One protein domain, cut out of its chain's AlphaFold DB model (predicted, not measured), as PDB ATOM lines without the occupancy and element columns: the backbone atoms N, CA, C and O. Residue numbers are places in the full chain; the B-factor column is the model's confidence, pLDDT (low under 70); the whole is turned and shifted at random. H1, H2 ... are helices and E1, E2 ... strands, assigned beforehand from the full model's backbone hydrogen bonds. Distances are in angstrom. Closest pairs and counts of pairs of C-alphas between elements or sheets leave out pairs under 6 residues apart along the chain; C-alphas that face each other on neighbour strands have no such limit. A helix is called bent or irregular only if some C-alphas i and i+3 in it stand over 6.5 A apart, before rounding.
ATOM      1  N   ARG A  85     149.198 132.530  98.916       53.09
ATOM      2  CA  ARG A  85     148.740 133.272  97.722       53.09
ATOM      3  C   ARG A  85     147.219 133.400  97.661       53.09
ATOM      4  O   ARG A  85     146.717 134.400  97.149       53.09
ATOM      5  N   TYR A  86     146.495 132.398  98.158       50.47
ATOM      6  CA  TYR A  86     145.038 132.437  98.223       50.47
ATOM      7  C   TYR A  86     144.546 133.258  99.414       50.47
ATOM      8  O   TYR A  86     143.633 134.057  99.238       50.47
ATOM      9  N   THR A  87     145.166 133.162 100.593       47.38
ATOM     10  CA  THR A  87     144.744 133.981 101.738       47.38
ATOM     11  C   THR A  87     144.963 135.470 101.510       47.38
ATOM     12  O   THR A  87     144.097 136.228 101.919       47.38
ATOM     13  N   ASP A  88     146.031 135.892 100.818       41.09
ATOM     14  CA  ASP A  88     146.315 137.321 100.586       41.09
ATOM     15  C   ASP A  88     145.448 137.961  99.486       41.09
ATOM     16  O   ASP A  88     145.095 139.135  99.588       41.09
ATOM     17  N   ASN A  89     145.039 137.200  98.462       40.91
ATOM     18  CA  ASN A  89     144.125 137.696  97.421       40.91
ATOM     19  C   ASN A  89     142.642 137.617  97.833       40.91
ATOM     20  O   ASN A  89     141.810 138.327  97.275       40.91
ATOM     21  N   PHE A  90     142.319 136.788  98.832       42.69
ATOM     22  CA  PHE A  90     140.973 136.560  99.368       42.69
ATOM     23  C   PHE A  90     140.900 136.881 100.872       42.69
ATOM     24  O   PHE A  90     140.230 136.180 101.640       42.69
ATOM     25  N   ILE A  91     141.576 137.939 101.343       36.28
ATOM     26  CA  ILE A  91     141.425 138.374 102.741       36.28
ATOM     27  C   ILE A  91     139.971 138.821 102.937       36.28
ATOM     28  O   ILE A  91     139.605 139.950 102.604       36.28
ATOM     29  N   ARG A  92     139.194 137.896 103.528       39.94
ATOM     30  CA  ARG A  92     137.748 137.848 103.848       39.94
ATOM     31  C   ARG A  92     136.930 136.813 103.057       39.94
ATOM     32  O   ARG A  92     135.745 137.032 102.836       39.94
ATOM     33  N   GLY A  93     137.517 135.669 102.698       43.41
ATOM     34  CA  GLY A  93     136.744 134.490 102.296       43.41
ATOM     35  C   GLY A  93     135.694 134.122 103.352       43.41
ATOM     36  O   GLY A  93     136.022 133.923 104.525       43.41
ATOM     37  N   ASP A  94     134.431 134.077 102.936       57.12
ATOM     38  CA  ASP A  94     133.307 133.570 103.720       57.12
ATOM     39  C   ASP A  94     133.610 132.133 104.209       57.12
ATOM     40  O   ASP A  94     134.353 131.381 103.569       57.12
ATOM     41  N   LYS A  95     133.037 131.721 105.350       64.69
ATOM     42  CA  LYS A  95     133.182 130.359 105.914       64.69
ATOM     43  C   LYS A  95     132.888 129.277 104.870       64.69
ATOM     44  O   LYS A  95     133.459 128.188 104.923       64.69
ATOM     45  N   ASN A  96     132.009 129.592 103.929       66.38
ATOM     46  CA  ASN A  96     131.580 128.710 102.858       66.38
ATOM     47  C   ASN A  96     132.675 128.443 101.814       66.38
ATOM     48  O   ASN A  96     132.863 127.296 101.413       66.38
ATOM     49  N   THR A  97     133.475 129.447 101.444       68.94
ATOM     50  CA  THR A  97     134.586 129.277 100.489       68.94
ATOM     51  C   THR A  97     135.700 128.413 101.084       68.94
ATOM     52  O   THR A  97     136.240 127.533 100.415       68.94
ATOM     53  N   TYR A  98     135.989 128.588 102.380       77.00
ATOM     54  CA  TYR A  98     136.924 127.722 103.108       77.00
ATOM     55  C   TYR A  98     136.453 126.268 103.149       77.00
ATOM     56  O   TYR A  98     137.249 125.346 102.964       77.00
ATOM     57  N   ARG A  99     135.156 126.050 103.368       80.38
ATOM     58  CA  ARG A  99     134.571 124.710 103.377       80.38
ATOM     59  C   ARG A  99     134.664 124.038 102.007       80.38
ATOM     60  O   ARG A  99     135.110 122.897 101.941       80.38
ATOM     61  N   ALA A 100     134.336 124.757 100.933       83.00
ATOM     62  CA  ALA A 100     134.460 124.250  99.567       83.00
ATOM     63  C   ALA A 100     135.907 123.856  99.220       83.00
ATOM     64  O   ALA A 100     136.133 122.866  98.528       83.00
ATOM     65  N   PHE A 101     136.896 124.587  99.737       83.00
ATOM     66  CA  PHE A 101     138.306 124.249  99.549       83.00
ATOM     67  C   PHE A 101     138.706 122.949 100.266       83.00
ATOM     68  O   PHE A 101     139.408 122.115  99.693       83.00
ATOM     69  N   HIS A 102     138.247 122.749 101.505       85.12
ATOM     70  CA  HIS A 102     138.495 121.507 102.243       85.12
ATOM     71  C   HIS A 102     137.833 120.299 101.575       85.12
ATOM     72  O   HIS A 102     138.496 119.287 101.355       85.12
ATOM     73  N   GLU A 103     136.567 120.434 101.179       88.94
ATOM     74  CA  GLU A 103     135.830 119.403 100.441       88.94
ATOM     75  C   GLU A 103     136.532 119.052  99.114       88.94
ATOM     76  O   GLU A 103     136.657 117.876  98.766       88.94
ATOM     77  N   HIS A 104     137.086 120.044  98.406       93.19
ATOM     78  CA  HIS A 104     137.895 119.808  97.209       93.19
ATOM     79  C   HIS A 104     139.170 119.013  97.494       93.19
ATOM     80  O   HIS A 104     139.481 118.089  96.745       93.19
ATOM     81  N   LEU A 105     139.926 119.354  98.542       87.88
ATOM     82  CA  LEU A 105     141.164 118.636  98.872       87.88
ATOM     83  C   LEU A 105     140.904 117.167  99.222       87.88
ATOM     84  O   LEU A 105     141.726 116.311  98.900       87.88
ATOM     85  N   GLU A 106     139.760 116.872  99.837       90.00
ATOM     86  CA  GLU A 106     139.340 115.500 100.129       90.00
ATOM     87  C   GLU A 106     138.959 114.732  98.856       90.00
ATOM     88  O   GLU A 106     139.355 113.578  98.684       90.00
ATOM     89  N   GLN A 107     138.224 115.366  97.938       91.38
ATOM     90  CA  GLN A 107     137.728 114.716  96.718       91.38
ATOM     91  C   GLN A 107     138.752 114.676  95.577       91.38
ATOM     92  O   GLN A 107     138.677 113.827  94.691       91.38
ATOM     93  N   SER A 108     139.695 115.614  95.555       90.75
ATOM     94  CA  SER A 108     140.677 115.810  94.486       90.75
ATOM     95  C   SER A 108     142.066 116.146  95.053       90.75
ATOM     96  O   SER A 108     142.624 117.197  94.732       90.75
ATOM     97  N   PRO A 109     142.688 115.245  95.842       89.69
ATOM     98  CA  PRO A 109     143.937 115.520  96.569       89.69
ATOM     99  C   PRO A 109     145.149 115.830  95.671       89.69
ATOM    100  O   PRO A 109     146.149 116.364  96.142       89.69
ATOM    101  N   GLY A 110     145.080 115.498  94.377       87.50
ATOM    102  CA  GLY A 110     146.120 115.810  93.389       87.50
ATOM    103  C   GLY A 110     145.896 117.105  92.599       87.50
ATOM    104  O   GLY A 110     146.762 117.492  91.814       87.50
ATOM    105  N   CYS A 111     144.748 117.769  92.761       87.69
ATOM    106  CA  CYS A 111     144.455 119.013  92.058       87.69
ATOM    107  C   CYS A 111     144.989 120.213  92.850       87.69
ATOM    108  O   CYS A 111     144.786 120.321  94.056       87.69
ATOM    109  N   LYS A 112     145.651 121.150  92.160       85.00
ATOM    110  CA  LYS A 112     146.207 122.364  92.784       85.00
ATOM    111  C   LYS A 112     145.142 123.400  93.173       85.00
ATOM    112  O   LYS A 112     145.481 124.337  93.886       85.00
ATOM    113  N   GLY A 113     143.895 123.206  92.729       84.69
ATOM    114  CA  GLY A 113     142.758 124.083  92.999       84.69
ATOM    115  C   GLY A 113     142.841 125.400  92.227       84.69
ATOM    116  O   GLY A 113     143.748 126.200  92.445       84.69
ATOM    117  N   ASN A 114     141.886 125.627  91.329       84.19
ATOM    118  CA  ASN A 114     141.571 126.958  90.817       84.19
ATOM    119  C   ASN A 114     140.053 127.071  90.779       84.19
ATOM    120  O   ASN A 114     139.412 126.311  90.055       84.19
ATOM    121  N   PHE A 115     139.505 127.922  91.635       85.94
ATOM    122  CA  PHE A 115     138.083 127.938  91.936       85.94
ATOM    123  C   PHE A 115     137.424 129.168  91.343       85.94
ATOM    124  O   PHE A 115     137.929 130.278  91.504       85.94
ATOM    125  N   GLU A 116     136.272 128.954  90.730       83.44
ATOM    126  CA  GLU A 116     135.396 130.004  90.231       83.44
ATOM    127  C   GLU A 116     133.983 129.761  90.768       83.44
ATOM    128  O   GLU A 116     133.626 128.634  91.131       83.44
ATOM    129  N   PHE A 117     133.196 130.827  90.878       85.50
ATOM    130  CA  PHE A 117     131.771 130.689  91.143       85.50
ATOM    131  C   PHE A 117     131.073 130.227  89.868       85.50
ATOM    132  O   PHE A 117     131.359 130.716  88.775       85.50
ATOM    133  N   ASP A 118     130.182 129.258  90.021       85.75
ATOM    134  CA  ASP A 118     129.320 128.773  88.954       85.75
ATOM    135  C   ASP A 118     128.098 129.688  88.867       85.75
ATOM    136  O   ASP A 118     127.075 129.448  89.511       85.75
ATOM    137  N   TYR A 119     128.260 130.784  88.122       75.88
ATOM    138  CA  TYR A 119     127.223 131.799  87.927       75.88
ATOM    139  C   TYR A 119     125.986 131.235  87.212       75.88
ATOM    140  O   TYR A 119     124.877 131.705  87.447       75.88
ATOM    141  N   ASP A 120     126.144 130.184  86.400       78.00
ATOM    142  CA  ASP A 120     125.021 129.527  85.720       78.00
ATOM    143  C   ASP A 120     124.138 128.734  86.704       78.00
ATOM    144  O   ASP A 120     122.956 128.498  86.447       78.00
ATOM    145  N   ALA A 121     124.700 128.326  87.847       79.00
ATOM    146  CA  ALA A 121     124.003 127.595  88.903       79.00
ATOM    147  C   ALA A 121     123.500 128.487  90.053       79.00
ATOM    148  O   ALA A 121     123.014 127.956  91.056       79.00
ATOM    149  N   GLU A 122     123.624 129.811  89.942       79.88
ATOM    150  CA  GLU A 122     123.257 130.768  90.985       79.88
ATOM    151  C   GLU A 122     121.744 130.716  91.320       79.88
ATOM    152  O   GLU A 122     120.876 130.720  90.446       79.88
ATOM    153  N   GLU A 123     121.393 130.648  92.613       80.31
ATOM    154  CA  GLU A 123     120.000 130.582  93.087       80.31
ATOM    155  C   GLU A 123     119.692 131.769  94.011       80.31
ATOM    156  O   GLU A 123     120.184 131.841  95.141       80.31
ATOM    157  N   GLN A 124     118.793 132.662  93.588       66.75
ATOM    158  CA  GLN A 124     118.272 133.709  94.467       66.75
ATOM    159  C   GLN A 124     117.188 133.155  95.400       66.75
ATOM    160  O   GLN A 124     116.149 132.645  94.969       66.75
ATOM    161  N   ARG A 125     117.380 133.312  96.712       58.94
ATOM    162  CA  ARG A 125     116.354 133.048  97.726       58.94
ATOM    163  C   ARG A 125     116.099 134.296  98.550       58.94
ATOM    164  O   ARG A 125     116.899 134.688  99.393       58.94
ATOM    165  N   THR A 126     114.913 134.880  98.388       69.12
ATOM    166  CA  THR A 126     114.522 136.139  99.046       69.12
ATOM    167  C   THR A 126     115.468 137.297  98.709       69.12
ATOM    168  O   THR A 126     115.449 137.755  97.579       69.12
ATOM    169  N   MET A 127     116.256 137.789  99.671       49.28
ATOM    170  CA  MET A 127     117.244 138.868  99.497       49.28
ATOM    171  C   MET A 127     118.687 138.330  99.503       49.28
ATOM    172  O   MET A 127     119.631 139.111  99.607       49.28
ATOM    173  N   CYS A 128     118.861 137.006  99.492       56.16
ATOM    174  CA  CYS A 128     120.157 136.348  99.583       56.16
ATOM    175  C   CYS A 128     120.392 135.467  98.358       56.16
ATOM    176  O   CYS A 128     119.465 134.863  97.817       56.16
ATOM    177  N   TRP A 129     121.653 135.384  97.959       71.06
ATOM    178  CA  TRP A 129     122.117 134.548  96.865       71.06
ATOM    179  C   TRP A 129     122.752 133.284  97.424       71.06
ATOM    180  O   TRP A 129     123.423 133.322  98.464       71.06
ATOM    181  N   ARG A 130     122.492 132.160  96.763       81.31
ATOM    182  CA  ARG A 130     123.221 130.918  96.967       81.31
ATOM    183  C   ARG A 130     124.043 130.659  95.720       81.31
ATOM    184  O   ARG A 130     123.499 130.703  94.624       81.31
ATOM    185  N   GLU A 131     125.308 130.333  95.907       87.25
ATOM    186  CA  GLU A 131     126.233 130.052  94.815       87.25
ATOM    187  C   GLU A 131     126.935 128.718  95.040       87.25
ATOM    188  O   GLU A 131     127.102 128.246  96.174       87.25
ATOM    189  N   LYS A 132     127.359 128.108  93.937       89.94
ATOM    190  CA  LYS A 132     128.228 126.937  93.923       89.94
ATOM    191  C   LYS A 132     129.630 127.386  93.530       89.94
ATOM    192  O   LYS A 132     129.805 128.252  92.682       89.94
ATOM    193  N   VAL A 133     130.631 126.764  94.136       89.75
ATOM    194  CA  VAL A 133     132.030 126.929  93.750       89.75
ATOM    195  C   VAL A 133     132.459 125.699  92.964       89.75
ATOM    196  O   VAL A 133     132.284 124.569  93.427       89.75
ATOM    197  N   VAL A 134     133.058 125.912  91.799       93.19
ATOM    198  CA  VAL A 134     133.587 124.853  90.937       93.19
ATOM    199  C   VAL A 134     135.088 125.009  90.776       93.19
ATOM    200  O   VAL A 134     135.621 126.116  90.795       93.19
ATOM    201  N   CYS A 135     135.801 123.893  90.657       92.56
ATOM    202  CA  CYS A 135     137.228 123.923  90.357       92.56
ATOM    203  C   CYS A 135     137.430 123.754  88.854       92.56
ATOM    204  O   CYS A 135     137.225 122.660  88.340       92.56
ATOM    205  N   ILE A 136     137.912 124.781  88.153       89.06
ATOM    206  CA  ILE A 136     138.098 124.726  86.691       89.06
ATOM    207  C   ILE A 136     139.218 123.764  86.254       89.06
ATOM    208  O   ILE A 136     139.366 123.450  85.077       89.06
ATOM    209  N   MET A 137     140.037 123.304  87.203       90.31
ATOM    210  CA  MET A 137     141.164 122.394  86.959       90.31
ATOM    211  C   MET A 137     140.799 120.920  87.175       90.31
ATOM    212  O   MET A 137     141.589 120.038  86.834       90.31
ATOM    213  N   CYS A 138     139.644 120.626  87.772       92.69
ATOM    214  CA  CYS A 138     139.129 119.266  87.906       92.69
ATOM    215  C   CYS A 138     137.604 119.252  87.714       92.69
ATOM    216  O   CYS A 138     137.055 120.137  87.078       92.69
ATOM    217  N   LYS A 139     136.917 118.207  88.185       91.25
ATOM    218  CA  LYS A 139     135.447 118.098  88.106       91.25
ATOM    219  C   LYS A 139     134.769 118.347  89.453       91.25
ATOM    220  O   LYS A 139     133.689 117.830  89.707       91.25
ATOM    221  N   TYR A 140     135.463 119.026  90.358       94.12
ATOM    222  CA  TYR A 140     134.927 119.292  91.680       94.12
ATOM    223  C   TYR A 140     133.882 120.402  91.610       94.12
ATOM    224  O   TYR A 140     134.145 121.477  91.069       94.12
ATOM    225  N   GLU A 141     132.744 120.137  92.235       93.06
ATOM    226  CA  GLU A 141     131.639 121.064  92.410       93.06
ATOM    227  C   GLU A 141     131.213 121.036  93.875       93.06
ATOM    228  O   GLU A 141     131.013 119.964  94.453       93.06
ATOM    229  N   SER A 142     131.061 122.205  94.486       92.12
ATOM    230  CA  SER A 142     130.616 122.288  95.870       92.12
ATOM    231  C   SER A 142     129.097 122.149  96.010       92.12
ATOM    232  O   SER A 142     128.335 122.168  95.040       92.12
ATOM    233  N   LEU A 143     128.618 122.072  97.254       90.94
ATOM    234  CA  LEU A 143     127.211 122.348  97.548       90.94
ATOM    235  C   LEU A 143     126.887 123.837  97.316       90.94
ATOM    236  O   LEU A 143     127.786 124.676  97.300       90.94
ATOM    237  N   MET A 144     125.597 124.157  97.176       87.75
ATOM    238  CA  MET A 144     125.102 125.538  97.102       87.75
ATOM    239  C   MET A 144     125.172 126.214  98.472       87.75
ATOM    240  O   MET A 144     124.443 125.827  99.399       87.75
ATOM    241  N   TYR A 145     125.992 127.253  98.588       82.44
ATOM    242  CA  TYR A 145     126.215 127.997  99.821       82.44
ATOM    243  C   TYR A 145     125.545 129.369  99.775       82.44
ATOM    244  O   TYR A 145     125.685 130.061  98.774       82.44
ATOM    245  N   PRO A 146     124.842 129.796 100.837       77.12
ATOM    246  CA  PRO A 146     124.368 131.169 100.922       77.12
ATOM    247  C   PRO A 146     125.560 132.119 101.092       77.12
ATOM    248  O   PRO A 146     126.372 131.915 101.987       77.12
ATOM    249  N   LEU A 147     125.641 133.178 100.288       67.56
ATOM    250  CA  LEU A 147     126.713 134.185 100.375       67.56
ATOM    251  C   LEU A 147     126.657 135.040 101.649       67.56
ATOM    252  O   LEU A 147     127.580 135.792 101.960       67.56
TER     253      LEU A 147
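What this domain is: This is residues 85 to 147 of the 499 residues of an uncharacterized protein of Mytilus coruscus (UniProt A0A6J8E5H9). Look first for a long, bent hairpin of two strands, E1 and E2, with one helix, H2, packed near its open end and nearer to E2 than to E1. The last stretch, residues 136 to 147, has no named element and folds back along E2, while residues 87 to 93, of which 87 to 89 belong to the short helix H1, stick out as a free arm. The printed part has 63 residues, with two named helices and then two named strands in the order H1, H2, E1, E2; the sheet is E1 - E2, antiparallel, and the class is mixed, helices and strands. The whole is compact, with a radius of gyration of the C-alphas of 11.8 A, and spans 38 by 25 by 16 A.

How they stand to each other: Start at H1, residues 85 to 89, which is apart from H2, residues 95 to 107, though a tight link of 5 residues joins them. H1 is also apart from E1, residues 115 to 125, and from E2, residues 128 to 135. Look next at H2 and E2, which have 2 pairs of C-alphas within 8 A; the closest are those of Ala 100 and Val 133, 6.8 A apart. H2 and E1 are near each other, with 5 pairs of C-alphas within 10 A. E1 and E2 form a hairpin through a tight link of 2 residues, antiparallel at 155 degrees between their directions. Across it, find N 116 and O 134 at 2.9 A and N 125 and O 128 at 2.8 A, both within hydrogen-bond range. E1 bends by 73 degrees at residue 120. Further on, residues 145 to 146 pair antiparallel with residues 130 to 131 of E2. In H2 every O i to N i+4 pair is within hydrogen-bond range; in H1 0 of 1 is, and 0 of 2 O i to N i+3 pairs.

Where its parts are: Find C-alpha 85 at (148.740, 133.272, 97.722), where H1 begins; it runs to Asn 89. H2 runs from C-alpha 95 at (133.182, 130.359, 105.914) to Gln 107, 18.7 A. E1 runs from Phe 115 to Arg 125, 23.1 A. E2 runs from Cys 128 to C-alpha 135 at (137.228, 123.923, 90.357), 23.0 A.

The domain as a whole: The two C-alphas farthest apart are those of Gly 110 and Thr 126, 38.0 A. The printed part has no cut, and no link is long; H2 to E1 is a short link of 7 residues. The mean pLDDT of the printed part is 76.3; look for values under 70 at residues 85 to 97, 124 to 128 and 147.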